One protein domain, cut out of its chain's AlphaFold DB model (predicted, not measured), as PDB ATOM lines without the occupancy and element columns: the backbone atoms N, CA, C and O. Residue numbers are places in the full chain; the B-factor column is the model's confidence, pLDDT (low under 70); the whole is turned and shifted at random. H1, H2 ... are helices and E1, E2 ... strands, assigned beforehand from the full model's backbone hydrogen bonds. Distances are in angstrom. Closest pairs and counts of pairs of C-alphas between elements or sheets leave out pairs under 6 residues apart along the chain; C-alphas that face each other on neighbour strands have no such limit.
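AT A GLANCE: This is residues 39 to 98 of the 212 residues of an uncharacterized protein of Kitasatospora setae (strain ATCC 33774 / DSM 43861 / JCM 3304 / KCC A-0304 / NBRC 14216 / KM-6054) (UniProt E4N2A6). A small three-stranded sheet is covered on one face by a helical hairpin, H1 over E1 and H2 over E3 and part of E2, while H3 packs on H2 and grazes the sheet. Sixty residues are printed, with three named helices and three named strands in the order E1, E2, H1, H2, E3, H3. The sheet runs E1, E2, E3, all antiparallel, and the class is mixed, helices and strands. The whole is compact, with a radius of gyration of the C-alphas of 10.9 A, yet elongated, spanning 35 by 20 by 20 A.

HOW THE PARTS SIT: Start at E1, residues 40 to 44, which forms a hairpin with E2, residues 47 to 52; look for N 42 and O 50, 2.8 A apart. H1, residues 57 to 68, is on the sheet at a height of 9.8 A, along E1 at 3 degrees on the local plane; the closest C-alphas are Leu 40 and Ala 60, 6.8 A apart. H2, residues 73 to 79, is on the same face and touches residues 63 to 67 of H1 alone, closest at the C-alphas of Ala 63 and Ile 76, 6.7 A. Their tilt is shallow, 33 degrees, only just short of steep, and they run opposite ways as a helical hairpin. E3, residues 83 to 85, is antiparallel to E2, with N 84 and O 51 2.7 A apart. H3, residues 87 to 94, only grazes the sheet; it touches H2 at the C-alphas of Leu 73 and Phe 90, their closest, 6.6 A, and is apart from H1. In H1, H2 and H3 every O i to N i+4 pair is within hydrogen-bond range.

IN THESE COORDINATES: Find C-alpha 40 at (-5.907, 4.544, -21.410); E1 runs 13.4 A from there, and E2 14.6 A. H1 is 16.3 A long, H2 9.8 A, E3 6.2 A. H3 runs 11.4 A to C-alpha 94 at (14.894, -2.619, -17.654).

THE WHOLE: The C-alphas of Ala 58 and Gly 98 are farthest apart, 35.1 A. The printed part has no cut, its five links between elements are tight, and no printed residue is under 70 in pLDDT.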
ATOM      1  N   TYR A  39     -10.357   6.037 -20.631       90.62
ATOM      2  CA  TYR A  39      -9.231   5.622 -19.798       90.62
ATOM      3  C   TYR A  39      -8.242   4.839 -20.671       90.62
ATOM      4  O   TYR A  39      -8.681   3.972 -21.429       90.62
ATOM      5  N   LEU A  40      -6.954   5.175 -20.608       94.19
ATOM      6  CA  LEU A  40      -5.907   4.544 -21.410       94.19
ATOM      7  C   LEU A  40      -4.979   3.741 -20.503       94.19
ATOM      8  O   LEU A  40      -4.465   4.277 -19.526       94.19
ATOM      9  N   ASP A  41      -4.750   2.489 -20.886       94.44
ATOM     10  CA  ASP A  41      -3.745   1.601 -20.316       94.44
ATOM     11  C   ASP A  41      -2.761   1.210 -21.421       94.44
ATOM     12  O   ASP A  41      -3.177   0.805 -22.511       94.44
ATOM     13  N   LEU A  42      -1.464   1.298 -21.141       95.31
ATOM     14  CA  LEU A  42      -0.414   0.829 -22.038       95.31
ATOM     15  C   LEU A  42       0.155  -0.486 -21.515       95.31
ATOM     16  O   LEU A  42       0.727  -0.547 -20.422       95.31
ATOM     17  N   TYR A  43      -0.014  -1.538 -22.315       94.81
ATOM     18  CA  TYR A  43       0.426  -2.886 -21.983       94.81
ATOM     19  C   TYR A  43       1.695  -3.268 -22.741       94.81
ATOM     20  O   TYR A  43       1.813  -3.002 -23.938       94.81
ATOM     21  N   ARG A  44       2.607  -3.968 -22.066       92.75
ATOM     22  CA  ARG A  44       3.712  -4.719 -22.685       92.75
ATOM     23  C   ARG A  44       3.862  -6.043 -21.949       92.75
ATOM     24  O   ARG A  44       3.804  -6.071 -20.726       92.75
ATOM     25  N   GLY A  45       3.953  -7.151 -22.686       89.19
ATOM     26  CA  GLY A  45       4.032  -8.489 -22.081       89.19
ATOM     27  C   GLY A  45       2.847  -8.846 -21.169       89.19
ATOM     28  O   GLY A  45       3.028  -9.560 -20.191       89.19
ATOM     29  N   GLY A  46       1.648  -8.311 -21.436       89.88
ATOM     30  CA  GLY A  46       0.461  -8.520 -20.591       89.88
ATOM     31  C   GLY A  46       0.418  -7.680 -19.304       89.88
ATOM     32  O   GLY A  46      -0.521  -7.812 -18.526       89.88
ATOM     33  N   VAL A  47       1.386  -6.784 -19.092       92.88
ATOM     34  CA  VAL A  47       1.511  -5.935 -17.899       92.88
ATOM     35  C   VAL A  47       1.115  -4.500 -18.241       92.88
ATOM     36  O   VAL A  47       1.670  -3.925 -19.175       92.88
ATOM     37  N   ALA A  48       0.187  -3.907 -17.484       94.31
ATOM     38  CA  ALA A  48      -0.156  -2.486 -17.603       94.31
ATOM     39  C   ALA A  48       0.933  -1.625 -16.940       94.31
ATOM     40  O   ALA A  48       0.985  -1.522 -15.713       94.31
ATOM     41  N   LEU A  49       1.812  -1.019 -17.739       95.50
ATOM     42  CA  LEU A  49       2.983  -0.275 -17.247       95.50
ATOM     43  C   LEU A  49       2.733   1.230 -17.097       95.50
ATOM     44  O   LEU A  49       3.422   1.902 -16.330       95.50
ATOM     45  N   ALA A  50       1.748   1.754 -17.820       95.31
ATOM     46  CA  ALA A  50       1.336   3.146 -17.742       95.31
ATOM     47  C   ALA A  50      -0.180   3.229 -17.862       95.31
ATOM     48  O   ALA A  50      -0.772   2.523 -18.681       95.31
ATOM     49  N   LEU A  51      -0.805   4.093 -17.068       94.94
ATOM     50  CA  LEU A  51      -2.251   4.248 -17.106       94.94
ATOM     51  C   LEU A  51      -2.709   5.653 -16.744       94.94
ATOM     52  O   LEU A  51      -2.049   6.352 -15.981       94.94
ATOM     53  N   GLY A  52      -3.842   6.089 -17.282       94.38
ATOM     54  CA  GLY A  52      -4.360   7.409 -16.949       94.38
ATOM     55  C   GLY A  52      -5.531   7.873 -17.794       94.38
ATOM     56  O   GLY A  52      -6.043   7.173 -18.670       94.38
ATOM     57  N   ARG A  53      -5.970   9.099 -17.502       93.50
ATOM     58  CA  ARG A  53      -7.047   9.770 -18.232       93.50
ATOM     59  C   ARG A  53      -6.441  10.854 -19.131       93.50
ATOM     60  O   ARG A  53      -5.985  11.869 -18.612       93.50
ATOM     61  N   PRO A  54      -6.445  10.668 -20.460       93.88
ATOM     62  CA  PRO A  54      -6.025  11.679 -21.404       93.88
ATOM     63  C   PRO A  54      -6.979  12.882 -21.353       93.88
ATOM     64  O   PRO A  54      -8.173  12.716 -21.090       93.88
ATOM     65  N   PRO A  55      -6.488  14.098 -21.637       92.19
ATOM     66  CA  PRO A  55      -7.328  15.297 -21.681       92.19
ATOM     67  C   PRO A  55      -8.341  15.262 -22.838       92.19
ATOM     68  O   PRO A  55      -9.424  15.842 -22.740       92.19
ATOM     69  N   ASP A  56      -8.009  14.554 -23.921       91.25
ATOM     70  CA  ASP A  56      -8.844  14.361 -25.100       91.25
ATOM     71  C   ASP A  56      -8.463  13.073 -25.863       91.25
ATOM     72  O   ASP A  56      -7.491  12.387 -25.540       91.25
ATOM     73  N   LEU A  57      -9.248  12.722 -26.886       91.25
ATOM     74  CA  LEU A  57      -9.002  11.527 -27.699       91.25
ATOM     75  C   LEU A  57      -7.709  11.624 -28.523       91.25
ATOM     76  O   LEU A  57      -7.053  10.610 -28.737       91.25
ATOM     77  N   ALA A  58      -7.327  12.818 -28.981       92.69
ATOM     78  CA  ALA A  58      -6.135  12.986 -29.807       92.69
ATOM     79  C   ALA A  58      -4.857  12.727 -28.995       92.69
ATOM     80  O   ALA A  58      -3.933  12.089 -29.493       92.69
ATOM     81  N   ALA A  59      -4.821  13.154 -27.732       94.19
ATOM     82  CA  ALA A  59      -3.755  12.834 -26.789       94.19
ATOM     83  C   ALA A  59      -3.662  11.323 -26.531       94.19
ATOM     84  O   ALA A  59      -2.561  10.777 -26.515       94.19
ATOM     85  N   ALA A  60      -4.806  10.640 -26.404       94.06
ATOM     86  CA  ALA A  60      -4.845   9.186 -26.263       94.06
ATOM     87  C   ALA A  60      -4.251   8.473 -27.490       94.06
ATOM     88  O   ALA A  60      -3.415   7.586 -27.344       94.06
ATOM     89  N   VAL A  61      -4.658   8.888 -28.696       94.81
ATOM     90  CA  VAL A  61      -4.186   8.301 -29.960       94.81
ATOM     91  C   VAL A  61      -2.689   8.530 -30.160       94.81
ATOM     92  O   VAL A  61      -2.002   7.595 -30.547       94.81
ATOM     93  N   ARG A  62      -2.166   9.727 -29.858       95.19
ATOM     94  CA  ARG A  62      -0.721  10.003 -29.951       95.19
ATOM     95  C   ARG A  62       0.092   9.111 -29.015       95.19
ATOM     96  O   ARG A  62       1.019   8.457 -29.472       95.19
ATOM     97  N   ALA A  63      -0.302   9.026 -27.744       96.44
ATOM     98  CA  ALA A  63       0.384   8.178 -26.770       96.44
ATOM     99  C   ALA A  63       0.350   6.692 -27.168       96.44
ATOM    100  O   ALA A  63       1.353   5.995 -27.057       96.44
ATOM    101  N   ALA A  64      -0.797   6.212 -27.663       95.88
ATOM    102  CA  ALA A  64      -0.928   4.844 -28.151       95.88
ATOM    103  C   ALA A  64      -0.070   4.590 -29.400       95.88
ATOM    104  O   ALA A  64       0.564   3.545 -29.486       95.88
ATOM    105  N   ALA A  65      -0.030   5.531 -30.347       96.44
ATOM    106  CA  ALA A  65       0.786   5.415 -31.552       96.44
ATOM    107  C   ALA A  65       2.281   5.345 -31.216       96.44
ATOM    108  O   ALA A  65       2.948   4.428 -31.676       96.44
ATOM    109  N   GLU A  66       2.785   6.237 -30.357       96.69
ATOM    110  CA  GLU A  66       4.183   6.196 -29.904       96.69
ATOM    111  C   GLU A  66       4.515   4.886 -29.180       96.69
ATOM    112  O   GLU A  66       5.559   4.284 -29.420       96.69
ATOM    113  N   TRP A  67       3.613   4.400 -28.321       96.81
ATOM    114  CA  TRP A  67       3.802   3.121 -27.635       96.81
ATOM    115  C   TRP A  67       3.880   1.940 -28.605       96.81
ATOM    116  O   TRP A  67       4.733   1.066 -28.446       96.81
ATOM    117  N   LEU A  68       2.996   1.914 -29.607       96.00
ATOM    118  CA  LEU A  68       2.967   0.883 -30.645       96.00
ATOM    119  C   LEU A  68       4.183   0.954 -31.579       96.00
ATOM    120  O   LEU A  68       4.609  -0.086 -32.071       96.00
ATOM    121  N   ASP A  69       4.764   2.142 -31.767       96.44
ATOM    122  CA  ASP A  69       6.019   2.360 -32.505       96.44
ATOM    123  C   ASP A  69       7.271   1.975 -31.687       96.44
ATOM    124  O   ASP A  69       8.403   2.073 -32.152       96.44
ATOM    125  N   GLY A  70       7.080   1.497 -30.453       95.88
ATOM    126  CA  GLY A  70       8.150   0.956 -29.619       95.88
ATOM    127  C   GLY A  70       8.764   1.949 -28.637       95.88
ATOM    128  O   GLY A  70       9.787   1.617 -28.036       95.88
ATOM    129  N   ALA A  71       8.144   3.115 -28.413       96.88
ATOM    130  CA  ALA A  71       8.588   4.054 -27.385       96.88
ATOM    131  C   ALA A  71       8.749   3.362 -26.019       96.88
ATOM    132  O   ALA A  71       7.926   2.533 -25.614       96.88
ATOM    133  N   ASP A  72       9.823   3.706 -25.308       96.50
ATOM    134  CA  ASP A  72      10.046   3.279 -23.928       96.50
ATOM    135  C   ASP A  72       9.217   4.123 -22.944       96.50
ATOM    136  O   ASP A  72       8.643   5.166 -23.288       96.50
ATOM    137  N   LEU A  73       9.141   3.692 -21.685       96.62
ATOM    138  CA  LEU A  73       8.386   4.411 -20.660       96.62
ATOM    139  C   LEU A  73       8.924   5.826 -20.407       96.62
ATOM    140  O   LEU A  73       8.169   6.706 -19.983       96.62
ATOM    141  N   ALA A  74      10.215   6.076 -20.646       96.06
ATOM    142  CA  ALA A  74      10.805   7.400 -20.466       96.06
ATOM    143  C   ALA A  74      10.313   8.384 -21.537       96.06
ATOM    144  O   ALA A  74       9.992   9.530 -21.211       96.06
ATOM    145  N   ALA A  75      10.211   7.939 -22.789       96.00
ATOM    146  CA  ALA A  75       9.609   8.670 -23.891       96.00
ATOM    147  C   ALA A  75       8.111   8.885 -23.655       96.00
ATOM    148  O   ALA A  75       7.667  10.034 -23.687       96.00
ATOM    149  N   ILE A  76       7.371   7.836 -23.277       96.81
ATOM    150  CA  ILE A  76       5.942   7.941 -22.950       96.81
ATOM    151  C   ILE A  76       5.692   8.955 -21.834       96.81
ATOM    152  O   ILE A  76       4.811   9.800 -21.965       96.81
ATOM    153  N   ARG A  77       6.477   8.942 -20.750       95.19
ATOM    154  CA  ARG A  77       6.301   9.909 -19.655       95.19
ATOM    155  C   ARG A  77       6.508  11.358 -20.113       95.19
ATOM    156  O   ARG A  77       5.864  12.255 -19.574       95.19
ATOM    157  N   ARG A  78       7.396  11.600 -21.086       94.62
ATOM    158  CA  ARG A  78       7.617  12.939 -21.663       94.62
ATOM    159  C   ARG A  78       6.484  13.353 -22.603       94.62
ATOM    160  O   ARG A  78       6.021  14.485 -22.512       94.62
ATOM    161  N   ALA A  79       6.046  12.460 -23.488       94.12
ATOM    162  CA  ALA A  79       5.049  12.759 -24.516       94.12
ATOM    163  C   ALA A  79       3.601  12.746 -23.996       94.12
ATOM    164  O   ALA A  79       2.737  13.469 -24.496       94.12
ATOM    165  N   ALA A  80       3.333  11.946 -22.964       96.06
ATOM    166  CA  ALA A  80       2.013  11.718 -22.392       96.06
ATOM    167  C   ALA A  80       2.032  11.862 -20.857       96.06
ATOM    168  O   ALA A  80       1.789  10.892 -20.139       96.06
ATOM    169  N   PRO A  81       2.251  13.079 -20.314       94.31
ATOM    170  CA  PRO A  81       2.346  13.311 -18.866       94.31
ATOM    171  C   PRO A  81       1.041  13.034 -18.096       94.31
ATOM    172  O   PRO A  81       1.039  13.005 -16.870       94.31
ATOM    173  N   PHE A  82      -0.075  12.826 -18.802       93.56
ATOM    174  CA  PHE A  82      -1.346  12.390 -18.218       93.56
ATOM    175  C   PHE A  82      -1.365  10.895 -17.847       93.56
ATOM    176  O   PHE A  82      -2.291  10.448 -17.171       93.56
ATOM    177  N   LEU A  83      -0.389  10.112 -18.319       95.31
ATOM    178  CA  LEU A  83      -0.208   8.722 -17.924       95.31
ATOM    179  C   LEU A  83       0.654   8.656 -16.664       95.31
ATOM    180  O   LEU A  83       1.779   9.150 -16.618       95.31
ATOM    181  N   HIS A  84       0.137   7.985 -15.643       93.06
ATOM    182  CA  HIS A  84       0.893   7.631 -14.459       93.06
ATOM    183  C   HIS A  84       1.792   6.439 -14.779       93.06
ATOM    184  O   HIS A  84       1.312   5.328 -15.008       93.06
ATOM    185  N   VAL A  85       3.101   6.686 -14.767       93.81
ATOM    186  CA  VAL A  85       4.137   5.653 -14.837       93.81
ATOM    187  C   VAL A  85       4.821   5.578 -13.482       93.81
ATOM    188  O   VAL A  85       5.456   6.538 -13.039       93.81
ATOM    189  N   GLN A  86       4.668   4.447 -12.803       92.44
ATOM    190  CA  GLN A  86       5.234   4.236 -11.474       92.44
ATOM    191  C   GLN A  86       6.725   3.883 -11.554       92.44
ATOM    192  O   GLN A  86       7.180   3.302 -12.535       92.44
ATOM    193  N   GLY A  87       7.488   4.174 -10.493       94.62
ATOM    194  CA  GLY A  87       8.928   3.868 -10.431       94.62
ATOM    195  C   GLY A  87       9.259   2.403 -10.752       94.62
ATOM    196  O   GLY A  87      10.149   2.131 -11.554       94.62
ATOM    197  N   TRP A  88       8.462   1.470 -10.221       95.44
ATOM    198  CA  TRP A  88       8.619   0.031 -10.465       95.44
ATOM    199  C   TRP A  88       8.443  -0.357 -11.941       95.44
ATOM    200  O   TRP A  88       9.014  -1.350 -12.377       95.44
ATOM    201  N   ALA A  89       7.671   0.405 -12.727       96.44
ATOM    202  CA  ALA A  89       7.453   0.103 -14.141       96.44
ATOM    203  C   ALA A  89       8.734   0.350 -14.951       96.44
ATOM    204  O   ALA A  89       9.074  -0.454 -15.813       96.44
ATOM    205  N   PHE A  90       9.499   1.393 -14.606       96.44
ATOM    206  CA  PHE A  90      10.832   1.637 -15.174       96.44
ATOM    207  C   PHE A  90      11.860   0.584 -14.746       96.44
ATOM    208  O   PHE A  90      12.806   0.290 -15.473       96.44
ATOM    209  N   GLU A  91      11.734   0.040 -13.537       96.06
ATOM    210  CA  GLU A  91      12.550  -1.097 -13.100       96.06
ATOM    211  C   GLU A  91      12.198  -2.345 -13.910       96.06
ATOM    212  O   GLU A  91      13.097  -2.949 -14.487       96.06
ATOM    213  N   HIS A  92      10.905  -2.653 -14.044       95.81
ATOM    214  CA  HIS A  92      10.401  -3.797 -14.803       95.81
ATOM    215  C   HIS A  92      10.758  -3.738 -16.296       95.81
ATOM    216  O   HIS A  92      11.106  -4.761 -16.878       95.81
ATOM    217  N   GLU A  93      10.697  -2.555 -16.917       94.50
ATOM    218  CA  GLU A  93      11.097  -2.354 -18.317       94.50
ATOM    219  C   GLU A  93      12.582  -2.672 -18.545       94.50
ATOM    220  O   GLU A  93      12.934  -3.255 -19.568       94.50
ATOM    221  N   ARG A  94      13.452  -2.329 -17.584       93.62
ATOM    222  CA  ARG A  94      14.894  -2.619 -17.654       93.62
ATOM    223  C   ARG A  94      15.215  -4.073 -17.326       93.62
ATOM    224  O   ARG A  94      16.108  -4.654 -17.934       93.62
ATOM    225  N   ALA A  95      14.524  -4.637 -16.342       94.25
ATOM    226  CA  ALA A  95      14.696  -6.008 -15.894       94.25
ATOM    227  C   ALA A  95      13.355  -6.547 -15.366       94.25
ATOM    228  O   ALA A  95      12.829  -6.004 -14.391       94.25
ATOM    229  N   PRO A  96      12.804  -7.626 -15.954       93.06
ATOM    230  CA  PRO A  96      11.531  -8.178 -15.516       93.06
ATOM    231  C   PRO A  96      11.523  -8.520 -14.020       93.06
ATOM    232  O   PRO A  96      12.307  -9.338 -13.540       93.06
ATOM    233  N   LEU A  97      10.604  -7.895 -13.283       94.00
ATOM    234  CA  LEU A  97      10.333  -8.219 -11.880       94.00
ATOM    235  C   LEU A  97       9.790  -9.648 -11.736       94.00
ATOM    236  O   LEU A  97       9.032 -10.127 -12.581       94.00
ATOM    237  N   GLY A  98      10.120 -10.296 -10.615       92.56
ATOM    238  CA  GLY A  98       9.533 -11.582 -10.242       92.56
ATOM    239  C   GLY A  98       8.013 -11.496 -10.061       92.56
ATOM    240  O   GLY A  98       7.479 -10.455  -9.683       92.56
TER     241      GLY A  98